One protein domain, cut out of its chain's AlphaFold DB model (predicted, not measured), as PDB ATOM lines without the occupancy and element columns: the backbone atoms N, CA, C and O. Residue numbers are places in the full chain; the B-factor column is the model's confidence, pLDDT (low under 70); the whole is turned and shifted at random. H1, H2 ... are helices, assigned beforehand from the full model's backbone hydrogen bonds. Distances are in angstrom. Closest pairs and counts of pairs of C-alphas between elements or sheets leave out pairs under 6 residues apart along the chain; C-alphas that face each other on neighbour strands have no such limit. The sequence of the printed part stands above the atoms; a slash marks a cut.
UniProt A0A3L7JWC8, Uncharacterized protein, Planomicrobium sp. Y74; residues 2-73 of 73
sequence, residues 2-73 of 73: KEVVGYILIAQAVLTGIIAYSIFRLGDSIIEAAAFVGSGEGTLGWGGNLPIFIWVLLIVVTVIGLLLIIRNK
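What this domain is: This is residues 2 to 73 of the 73 residues of an uncharacterized protein of Planomicrobium sp. Y74 (UniProt A0A3L7JWC8). This is a long helical hairpin with unequal arms: one long helix, H1, makes the length of a slender rod, and a shorter helix, H2, folds back beside the first part of it. Between them a long link, residues 40 to 51, turns round at the far end of H1 and runs back toward H2. The printed part has 72 residues with two named helices, H1 then H2, and no named strand, and the class is all helix. The whole is extended, with a radius of gyration of the C-alphas of 18.0 A, and the C-alphas span 59 by 18 by 15 A.

How they stand to each other: H1, residues 2 to 39, and H2, residues 52 to 71, form a helical hairpin, two helices that follow each other in the chain and run opposite ways. Their lines stand at a shallow tilt of 26 degrees. H1 touches H2 with residues 4 to 18 alone, and the closest C-alphas of the two are those of Ala 11 and Val 61, 5.7 A apart. Their centres are 18.0 A apart. In both H1 and H2 every O i to N i+4 pair is within hydrogen-bond range.

Where its parts are: H1 begins at Lys 2, with its C-alpha at (164.181, 209.321, 275.650), and ends at Ser 39, with its C-alpha at (152.937, 261.913, 261.454), 55.6 A from first to last C-alpha. H2 measures 28.8 A from the C-alpha of Ile 52 to that of Arg 71, which stands at (172.727, 214.191, 285.707).

The domain as a whole: The two C-alphas farthest apart are those of Gly 40 and Lys 73, at 59.5 A, while those of Lys 2 and Lys 73 are 16.9 A apart. The printed part has no cut. The link from H1 to H2 is long, with 12 residues. The mean pLDDT of the printed part is 76.7; residue 2, residues 40 to 49 and residues 72 to 73 are under 70.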
ATOM      1  N   LYS A   2     165.509 208.677 275.758       68.38
ATOM      2  CA  LYS A   2     164.181 209.321 275.650       68.38
ATOM      3  C   LYS A   2     164.034 210.610 276.479       68.38
ATOM      4  O   LYS A   2     163.457 211.574 276.000       68.38
ATOM      5  N   GLU A   3     164.607 210.652 277.682       70.19
ATOM      6  CA  GLU A   3     164.532 211.834 278.557       70.19
ATOM      7  C   GLU A   3     165.337 213.025 278.018       70.19
ATOM      8  O   GLU A   3     164.836 214.140 277.995       70.19
ATOM      9  N   VAL A   4     166.556 212.787 277.516       74.00
ATOM     10  CA  VAL A   4     167.410 213.832 276.916       74.00
ATOM     11  C   VAL A   4     166.720 214.472 275.712       74.00
ATOM     12  O   VAL A   4     166.710 215.692 275.584       74.00
ATOM     13  N   VAL A   5     166.071 213.659 274.871       77.94
ATOM     14  CA  VAL A   5     165.266 214.151 273.742       77.94
ATOM     15  C   VAL A   5     164.079 214.986 274.236       77.94
ATOM     16  O   VAL A   5     163.820 216.048 273.681       77.94
ATOM     17  N   GLY A   6     163.402 214.568 275.309       74.69
ATOM     18  CA  GLY A   6     162.313 215.340 275.920       74.69
ATOM     19  C   GLY A   6     162.751 216.731 276.390       74.69
ATOM     20  O   GLY A   6     162.080 217.718 276.103       74.69
ATOM     21  N   TYR A   7     163.910 216.839 277.038       74.56
ATOM     22  CA  TYR A   7     164.443 218.130 277.478       74.56
ATOM     23  C   TYR A   7     164.882 219.035 276.319       74.56
ATOM     24  O   TYR A   7     164.665 220.244 276.383       74.56
ATOM     25  N   ILE A   8     165.440 218.467 275.245       81.31
ATOM     26  CA  ILE A   8     165.764 219.221 274.023       81.31
ATOM     27  C   ILE A   8     164.488 219.789 273.395       81.31
ATOM     28  O   ILE A   8     164.458 220.963 273.038       81.31
ATOM     29  N   LEU A   9     163.418 218.993 273.319       79.31
ATOM     30  CA  LEU A   9     162.132 219.441 272.783       79.31
ATOM     31  C   LEU A   9     161.522 220.579 273.615       79.31
ATOM     32  O   LEU A   9     160.997 221.532 273.043       79.31
ATOM     33  N   ILE A  10     161.639 220.522 274.947       79.31
ATOM     34  CA  ILE A  10     161.193 221.609 275.832       79.31
ATOM     35  C   ILE A  10     162.012 222.878 275.580       79.31
ATOM     36  O   ILE A  10     161.438 223.940 275.350       79.31
ATOM     37  N   ALA A  11     163.344 222.779 275.574       80.19
ATOM     38  CA  ALA A  11     164.212 223.928 275.326       80.19
ATOM     39  C   ALA A  11     163.933 224.562 273.954       80.19
ATOM     40  O   ALA A  11     163.835 225.783 273.841       80.19
ATOM     41  N   GLN A  12     163.742 223.734 272.926       80.50
ATOM     42  CA  GLN A  12     163.446 224.192 271.576       80.50
ATOM     43  C   GLN A  12     162.078 224.884 271.498       80.50
ATOM     44  O   GLN A  12     161.991 225.962 270.920       80.50
ATOM     45  N   ALA A  13     161.037 224.339 272.137       80.19
ATOM     46  CA  ALA A  13     159.718 224.972 272.190       80.19
ATOM     47  C   ALA A  13     159.759 226.352 272.871       80.19
ATOM     48  O   ALA A  13     159.148 227.306 272.383       80.19
ATOM     49  N   VAL A  14     160.522 226.483 273.960       82.00
ATOM     50  CA  VAL A  14     160.706 227.771 274.642       82.00
ATOM     51  C   VAL A  14     161.450 228.769 273.759       82.00
ATOM     52  O   VAL A  14     160.999 229.904 273.609       82.00
ATOM     53  N   LEU A  15     162.553 228.351 273.132       83.06
ATOM     54  CA  LEU A  15     163.310 229.204 272.212       83.06
ATOM     55  C   LEU A  15     162.441 229.675 271.042       83.06
ATOM     56  O   LEU A  15     162.442 230.861 270.719       83.06
ATOM     57  N   THR A  16     161.645 228.781 270.452       87.56
ATOM     58  CA  THR A  16     160.696 229.140 269.393       87.56
ATOM     59  C   THR A  16     159.670 230.166 269.877       87.56
ATOM     60  O   THR A  16     159.413 231.135 269.166       87.56
ATOM     61  N   GLY A  17     159.135 230.016 271.093       83.12
ATOM     62  CA  GLY A  17     158.217 230.995 271.685       83.12
ATOM     63  C   GLY A  17     158.846 232.381 271.868       83.12
ATOM     64  O   GLY A  17     158.228 233.389 271.526       83.12
ATOM     65  N   ILE A  18     160.096 232.444 272.337       83.50
ATOM     66  CA  ILE A  18     160.836 233.707 272.501       83.50
ATOM     67  C   ILE A  18     161.103 234.369 271.144       83.50
ATOM     68  O   ILE A  18     160.944 235.585 271.007       83.50
ATOM     69  N   ILE A  19     161.485 233.583 270.136       84.56
ATOM     70  CA  ILE A  19     161.738 234.085 268.780       84.56
ATOM     71  C   ILE A  19     160.447 234.640 268.173       84.56
ATOM     72  O   ILE A  19     160.449 235.766 267.684       84.56
ATOM     73  N   ALA A  20     159.337 233.901 268.259       84.69
ATOM     74  CA  ALA A  20     158.038 234.356 267.764       84.69
ATOM     75  C   ALA A  20     157.595 235.665 268.437       84.69
ATOM     76  O   ALA A  20     157.199 236.605 267.749       84.69
ATOM     77  N   TYR A  21     157.737 235.763 269.763       83.62
ATOM     78  CA  TYR A  21     157.457 237.000 270.492       83.62
ATOM     79  C   TYR A  21     158.349 238.163 270.029       83.62
ATOM     80  O   TYR A  21     157.871 239.276 269.819       83.62
ATOM     81  N   SER A  22     159.645 237.909 269.840       81.25
ATOM     82  CA  SER A  22     160.599 238.937 269.409       81.25
ATOM     83  C   SER A  22     160.290 239.447 268.001       81.25
ATOM     84  O   SER A  22     160.366 240.647 267.759       81.25
ATOM     85  N   ILE A  23     159.885 238.558 267.087       84.88
ATOM     86  CA  ILE A  23     159.456 238.928 265.731       84.88
ATOM     87  C   ILE A  23     158.186 239.779 265.779       84.88
ATOM     88  O   ILE A  23     158.116 240.797 265.097       84.88
ATOM     89  N   PHE A  24     157.205 239.398 266.600       83.88
ATOM     90  CA  PHE A  24     155.973 240.172 266.755       83.88
ATOM     91  C   PHE A  24     156.273 241.594 267.242       83.88
ATOM     92  O   PHE A  24     155.827 242.574 266.652       83.88
ATOM     93  N   ARG A  25     157.134 241.704 268.256       81.94
ATOM     94  CA  ARG A  25     157.559 242.984 268.816       81.94
ATOM     95  C   ARG A  25     158.351 243.844 267.827       81.94
ATOM     96  O   ARG A  25     158.185 245.057 267.811       81.94
ATOM     97  N   LEU A  26     159.191 243.225 266.996       81.94
ATOM     98  CA  LEU A  26     159.854 243.919 265.888       81.94
ATOM     99  C   LEU A  26     158.837 244.450 264.872       81.94
ATOM    100  O   LEU A  26     159.002 245.566 264.390       81.94
ATOM    101  N   GLY A  27     157.782 243.685 264.578       80.25
ATOM    102  CA  GLY A  27     156.668 244.129 263.740       80.25
ATOM    103  C   GLY A  27     155.993 245.384 264.295       80.25
ATOM    104  O   GLY A  27     155.878 246.374 263.574       80.25
ATOM    105  N   ASP A  28     155.642 245.377 265.583       80.75
ATOM    106  CA  ASP A  28     155.068 246.547 266.262       80.75
ATOM    107  C   ASP A  28     156.005 247.763 266.185       80.75
ATOM    108  O   ASP A  28     155.574 248.855 265.818       80.75
ATOM    109  N   SER A  29     157.306 247.577 266.438       77.62
ATOM    110  CA  SER A  29     158.290 248.665 266.342       77.62
ATOM    111  C   SER A  29     158.457 249.212 264.919       77.62
ATOM    112  O   SER A  29     158.695 250.407 264.753       77.62
ATOM    113  N   ILE A  30     158.314 248.381 263.881       80.94
ATOM    114  CA  ILE A  30     158.332 248.838 262.482       80.94
ATOM    115  C   ILE A  30     157.082 249.665 262.168       80.94
ATOM    116  O   ILE A  30     157.187 250.698 261.506       80.94
ATOM    117  N   ILE A  31     155.910 249.241 262.649       79.44
ATOM    118  CA  ILE A  31     154.653 249.980 262.471       79.44
ATOM    119  C   ILE A  31     154.728 251.332 263.189       79.44
ATOM    120  O   ILE A  31     154.361 252.352 262.608       79.44
ATOM    121  N   GLU A  32     155.257 251.360 264.412       77.00
ATOM    122  CA  GLU A  32     155.466 252.590 265.184       77.00
ATOM    123  C   GLU A  32     156.452 253.538 264.481       77.00
ATOM    124  O   GLU A  32     156.179 254.731 264.337       77.00
ATOM    125  N   ALA A  33     157.559 253.006 263.949       76.12
ATOM    126  CA  ALA A  33     158.514 253.768 263.144       76.12
ATOM    127  C   ALA A  33     157.883 254.339 261.864       76.12
ATOM    128  O   ALA A  33     158.113 255.503 261.531       76.12
ATOM    129  N   ALA A  34     157.062 253.556 261.161       75.81
ATOM    130  CA  ALA A  34     156.351 254.010 259.968       75.81
ATOM    131  C   ALA A  34     155.306 255.091 260.292       75.81
ATOM    132  O   ALA A  34     155.189 256.072 259.555       75.81
ATOM    133  N   ALA A  35     154.586 254.947 261.408       73.75
ATOM    134  CA  ALA A  35     153.635 255.944 261.887       73.75
ATOM    135  C   ALA A  35     154.336 257.267 262.230       73.75
ATOM    136  O   ALA A  35     153.861 258.314 261.803       73.75
ATOM    137  N   PHE A  36     155.495 257.222 262.898       73.88
ATOM    138  CA  PHE A  36     156.306 258.408 263.198       73.88
ATOM    139  C   PHE A  36     156.804 259.127 261.936       73.88
ATOM    140  O   PHE A  36     156.733 260.353 261.855       73.88
ATOM    141  N   VAL A  37     157.267 258.382 260.924       74.88
ATOM    142  CA  VAL A  37     157.665 258.966 259.627       74.88
ATOM    143  C   VAL A  37     156.475 259.639 258.929       74.88
ATOM    144  O   VAL A  37     156.659 260.652 258.257       74.88
ATOM    145  N   GLY A  38     155.262 259.102 259.092       73.88
ATOM    146  CA  GLY A  38     154.040 259.658 258.508       73.88
ATOM    147  C   GLY A  38     153.438 260.845 259.271       73.88
ATOM    148  O   GLY A  38     152.877 261.736 258.638       73.88
ATOM    149  N   SER A  39     153.532 260.870 260.605       74.06
ATOM    150  CA  SER A  39     152.937 261.913 261.454       74.06
ATOM    151  C   SER A  39     153.884 263.074 261.760       74.06
ATOM    152  O   SER A  39     153.412 264.170 262.045       74.06
ATOM    153  N   GLY A  40     155.205 262.855 261.741       65.38
ATOM    154  CA  GLY A  40     156.207 263.853 262.143       65.38
ATOM    155  C   GLY A  40     156.198 264.208 263.640       65.38
ATOM    156  O   GLY A  40     157.008 265.022 264.079       65.38
ATOM    157  N   GLU A  41     155.317 263.591 264.429       65.19
ATOM    158  CA  GLU A  41     155.138 263.812 265.865       65.19
ATOM    159  C   GLU A  41     155.164 262.478 266.622       65.19
ATOM    160  O   GLU A  41     154.548 261.496 266.198       65.19
ATOM    161  N   GLY A  42     155.861 262.454 267.764       62.09
ATOM    162  CA  GLY A  42     155.975 261.297 268.660       62.09
ATOM    163  C   GLY A  42     157.420 260.985 269.066       62.09
ATOM    164  O   GLY A  42     158.371 261.456 268.453       62.09
ATOM    165  N   THR A  43     157.612 260.196 270.122       59.81
ATOM    166  CA  THR A  43     158.930 259.666 270.509       59.81
ATOM    167  C   THR A  43     158.928 258.163 270.289       59.81
ATOM    168  O   THR A  43     158.124 257.476 270.915       59.81
ATOM    169  N   LEU A  44     159.818 257.645 269.441       62.94
ATOM    170  CA  LEU A  44     159.929 256.202 269.218       62.94
ATOM    171  C   LEU A  44     160.479 255.506 270.467       62.94
ATOM    172  O   LEU A  44     161.631 255.722 270.861       62.94
ATOM    173  N   GLY A  45     159.660 254.660 271.088       63.41
ATOM    174  CA  GLY A  45     160.026 253.899 272.278       63.41
ATOM    175  C   GLY A  45     160.865 252.665 271.949       63.41
ATOM    176  O   GLY A  45     160.394 251.541 272.085       63.41
ATOM    177  N   TRP A  46     162.138 252.836 271.587       60.44
ATOM    178  CA  TRP A  46     163.059 251.735 271.230       60.44
ATOM    179  C   TRP A  46     163.474 250.804 272.391       60.44
ATOM    180  O   TRP A  46     164.426 250.035 272.273       60.44
ATOM    181  N   GLY A  47     162.800 250.857 273.539       56.69
ATOM    182  CA  GLY A  47     163.333 250.307 274.785       56.69
ATOM    183  C   GLY A  47     162.275 249.873 275.781       56.69
ATOM    184  O   GLY A  47     162.301 250.294 276.930       56.69
ATOM    185  N   GLY A  48     161.334 249.022 275.379       64.81
ATOM    186  CA  GLY A  48     160.523 248.307 276.371       64.81
ATOM    187  C   GLY A  48     161.296 247.119 276.960       64.81
ATOM    188  O   GLY A  48     162.004 246.401 276.243       64.81
ATOM    189  N   ASN A  49     161.143 246.903 278.260       66.88
ATOM    190  CA  ASN A  49     161.708 245.750 278.950       66.88
ATOM    191  C   ASN A  49     161.117 244.443 278.382       66.88
ATOM    192  O   ASN A  49     159.957 244.423 277.961       66.88
ATOM    193  N   LEU A  50     161.891 243.352 278.352       70.19
ATOM    194  CA  LEU A  50     161.323 242.046 278.000       70.19
ATOM    195  C   LEU A  50     160.251 241.687 279.043       70.19
ATOM    196  O   LEU A  50     160.512 241.836 280.242       70.19
ATOM    197  N   PRO A  51     159.063 241.217 278.626       78.06
ATOM    198  CA  PRO A  51     158.032 240.792 279.557       78.06
ATOM    199  C   PRO A  51     158.561 239.792 280.576       78.06
ATOM    200  O   PRO A  51     159.342 238.897 280.246       78.06
ATOM    201  N   ILE A  52     158.073 239.896 281.809       82.88
ATOM    202  CA  ILE A  52     158.550 239.068 282.920       82.88
ATOM    203  C   ILE A  52     158.402 237.561 282.653       82.88
ATOM    204  O   ILE A  52     159.229 236.775 283.103       82.88
ATOM    205  N   PHE A  53     157.416 237.151 281.845       78.69
ATOM    206  CA  PHE A  53     157.232 235.747 281.473       78.69
ATOM    207  C   PHE A  53     158.408 235.192 280.650       78.69
ATOM    208  O   PHE A  53     158.746 234.021 280.801       78.69
ATOM    209  N   ILE A  54     159.073 236.018 279.832       79.44
ATOM    210  CA  ILE A  54     160.246 235.608 279.040       79.44
ATOM    211  C   ILE A  54     161.429 235.335 279.961       79.44
ATOM    212  O   ILE A  54     162.112 234.328 279.799       79.44
ATOM    213  N   TRP A  55     161.632 236.187 280.966       81.50
ATOM    214  CA  TRP A  55     162.655 235.976 281.987       81.50
ATOM    215  C   TRP A  55     162.422 234.682 282.770       81.50
ATOM    216  O   TRP A  55     163.357 233.908 282.963       81.50
ATOM    217  N   VAL A  56     161.172 234.406 283.152       85.56
ATOM    218  CA  VAL A  56     160.798 233.147 283.817       85.56
ATOM    219  C   VAL A  56     161.089 231.941 282.917       85.56
ATOM    220  O   VAL A  56     161.702 230.976 283.369       85.56
ATOM    221  N   LEU A  57     160.714 232.003 281.637       81.75
ATOM    222  CA  LEU A  57     160.972 230.936 280.661       81.75
ATOM    223  C   LEU A  57     162.468 230.686 280.441       81.75
ATOM    224  O   LEU A  57     162.888 229.529 280.401       81.75
ATOM    225  N   LEU A  58     163.278 231.744 280.355       83.00
ATOM    226  CA  LEU A  58     164.732 231.624 280.244       83.00
ATOM    227  C   LEU A  58     165.332 230.929 281.469       83.00
ATOM    228  O   LEU A  58     166.097 229.982 281.304       83.00
ATOM    229  N   ILE A  59     164.934 231.327 282.683       88.12
ATOM    230  CA  ILE A  59     165.394 230.684 283.925       88.12
ATOM    231  C   ILE A  59     165.032 229.195 283.929       88.12
ATOM    232  O   ILE A  59     165.889 228.362 284.221       88.12
ATOM    233  N   VAL A  60     163.794 228.843 283.565       85.75
ATOM    234  CA  VAL A  60     163.345 227.442 283.508       85.75
ATOM    235  C   VAL A  60     164.206 226.630 282.538       85.75
ATOM    236  O   VAL A  60     164.681 225.554 282.902       85.75
ATOM    237  N   VAL A  61     164.472 227.147 281.335       83.12
ATOM    238  CA  VAL A  61     165.325 226.458 280.352       83.12
ATOM    239  C   VAL A  61     166.761 226.324 280.849       83.12
ATOM    240  O   VAL A  61     167.347 225.248 280.720       83.12
ATOM    241  N   THR A  62     167.329 227.369 281.454       84.38
ATOM    242  CA  THR A  62     168.684 227.321 282.019       84.38
ATOM    243  C   THR A  62     168.796 226.282 283.137       84.38
ATOM    244  O   THR A  62     169.756 225.512 283.156       84.38
ATOM    245  N   VAL A  63     167.806 226.200 284.032       85.94
ATOM    246  CA  VAL A  63     167.768 225.200 285.114       85.94
ATOM    247  C   VAL A  63     167.648 223.783 284.552       85.94
ATOM    248  O   VAL A  63     168.381 222.895 284.986       85.94
ATOM    249  N   ILE A  64     166.785 223.566 283.556       82.19
ATOM    250  CA  ILE A  64     166.663 222.268 282.873       82.19
ATOM    251  C   ILE A  64     167.996 221.873 282.217       82.19
ATOM    252  O   ILE A  64     168.443 220.734 282.363       82.19
ATOM    253  N   GLY A  65     168.658 222.813 281.536       76.69
ATOM    254  CA  GLY A  65     169.968 222.592 280.923       76.69
ATOM    255  C   GLY A  65     171.049 222.232 281.946       76.69
ATOM    256  O   GLY A  65     171.805 221.283 281.735       76.69
ATOM    257  N   LEU A  66     171.093 222.930 283.085       82.81
ATOM    258  CA  LEU A  66     172.016 222.627 284.184       82.81
ATOM    259  C   LEU A  66     171.759 221.244 284.792       82.81
ATOM    260  O   LEU A  66     172.705 220.479 284.983       82.81
ATOM    261  N   LEU A  67     170.495 220.897 285.054       81.62
ATOM    262  CA  LEU A  67     170.118 219.579 285.577       81.62
ATOM    263  C   LEU A  67     170.544 218.454 284.635       81.62
ATOM    264  O   LEU A  67     171.041 217.426 285.093       81.62
ATOM    265  N   LEU A  68     170.399 218.657 283.327       74.00
ATOM    266  CA  LEU A  68     170.880 217.718 282.325       74.00
ATOM    267  C   LEU A  68     172.395 217.519 282.396       74.00
ATOM    268  O   LEU A  68     172.844 216.380 282.420       74.00
ATOM    269  N   ILE A  69     173.185 218.595 282.447       77.31
ATOM    270  CA  ILE A  69     174.653 218.502 282.502       77.31
ATOM    271  C   ILE A  69     175.110 217.761 283.762       77.31
ATOM    272  O   ILE A  69     176.022 216.940 283.691       77.31
ATOM    273  N   ILE A  70     174.476 218.037 284.905       83.88
ATOM    274  CA  ILE A  70     174.819 217.406 286.186       83.88
ATOM    275  C   ILE A  70     174.423 215.928 286.196       83.88
ATOM    276  O   ILE A  70     175.204 215.106 286.653       83.88
ATOM    277  N   ARG A  71     173.235 215.575 285.687       71.81
ATOM    278  CA  ARG A  71     172.727 214.191 285.707       71.81
ATOM    279  C   ARG A  71     173.368 213.284 284.651       71.81
ATOM    280  O   ARG A  71     173.231 212.070 284.739       71.81
ATOM    281  N   ASN A  72     173.987 213.868 283.626       59.56
ATOM    282  CA  ASN A  72     174.699 213.143 282.570       59.56
ATOM    283  C   ASN A  72     176.216 213.027 282.844       59.56
ATOM    284  O   ASN A  72     176.932 212.492 281.997       59.56
ATOM    285  N   LYS A  73     176.696 213.546 283.985       49.59
ATOM    286  CA  LYS A  73     177.996 213.227 284.596       49.59
ATOM    287  C   LYS A  73     177.824 212.114 285.623       49.59
ATOM    288  O   LYS A  73     178.790 211.336 285.762       49.59
TER     289      LYS A  73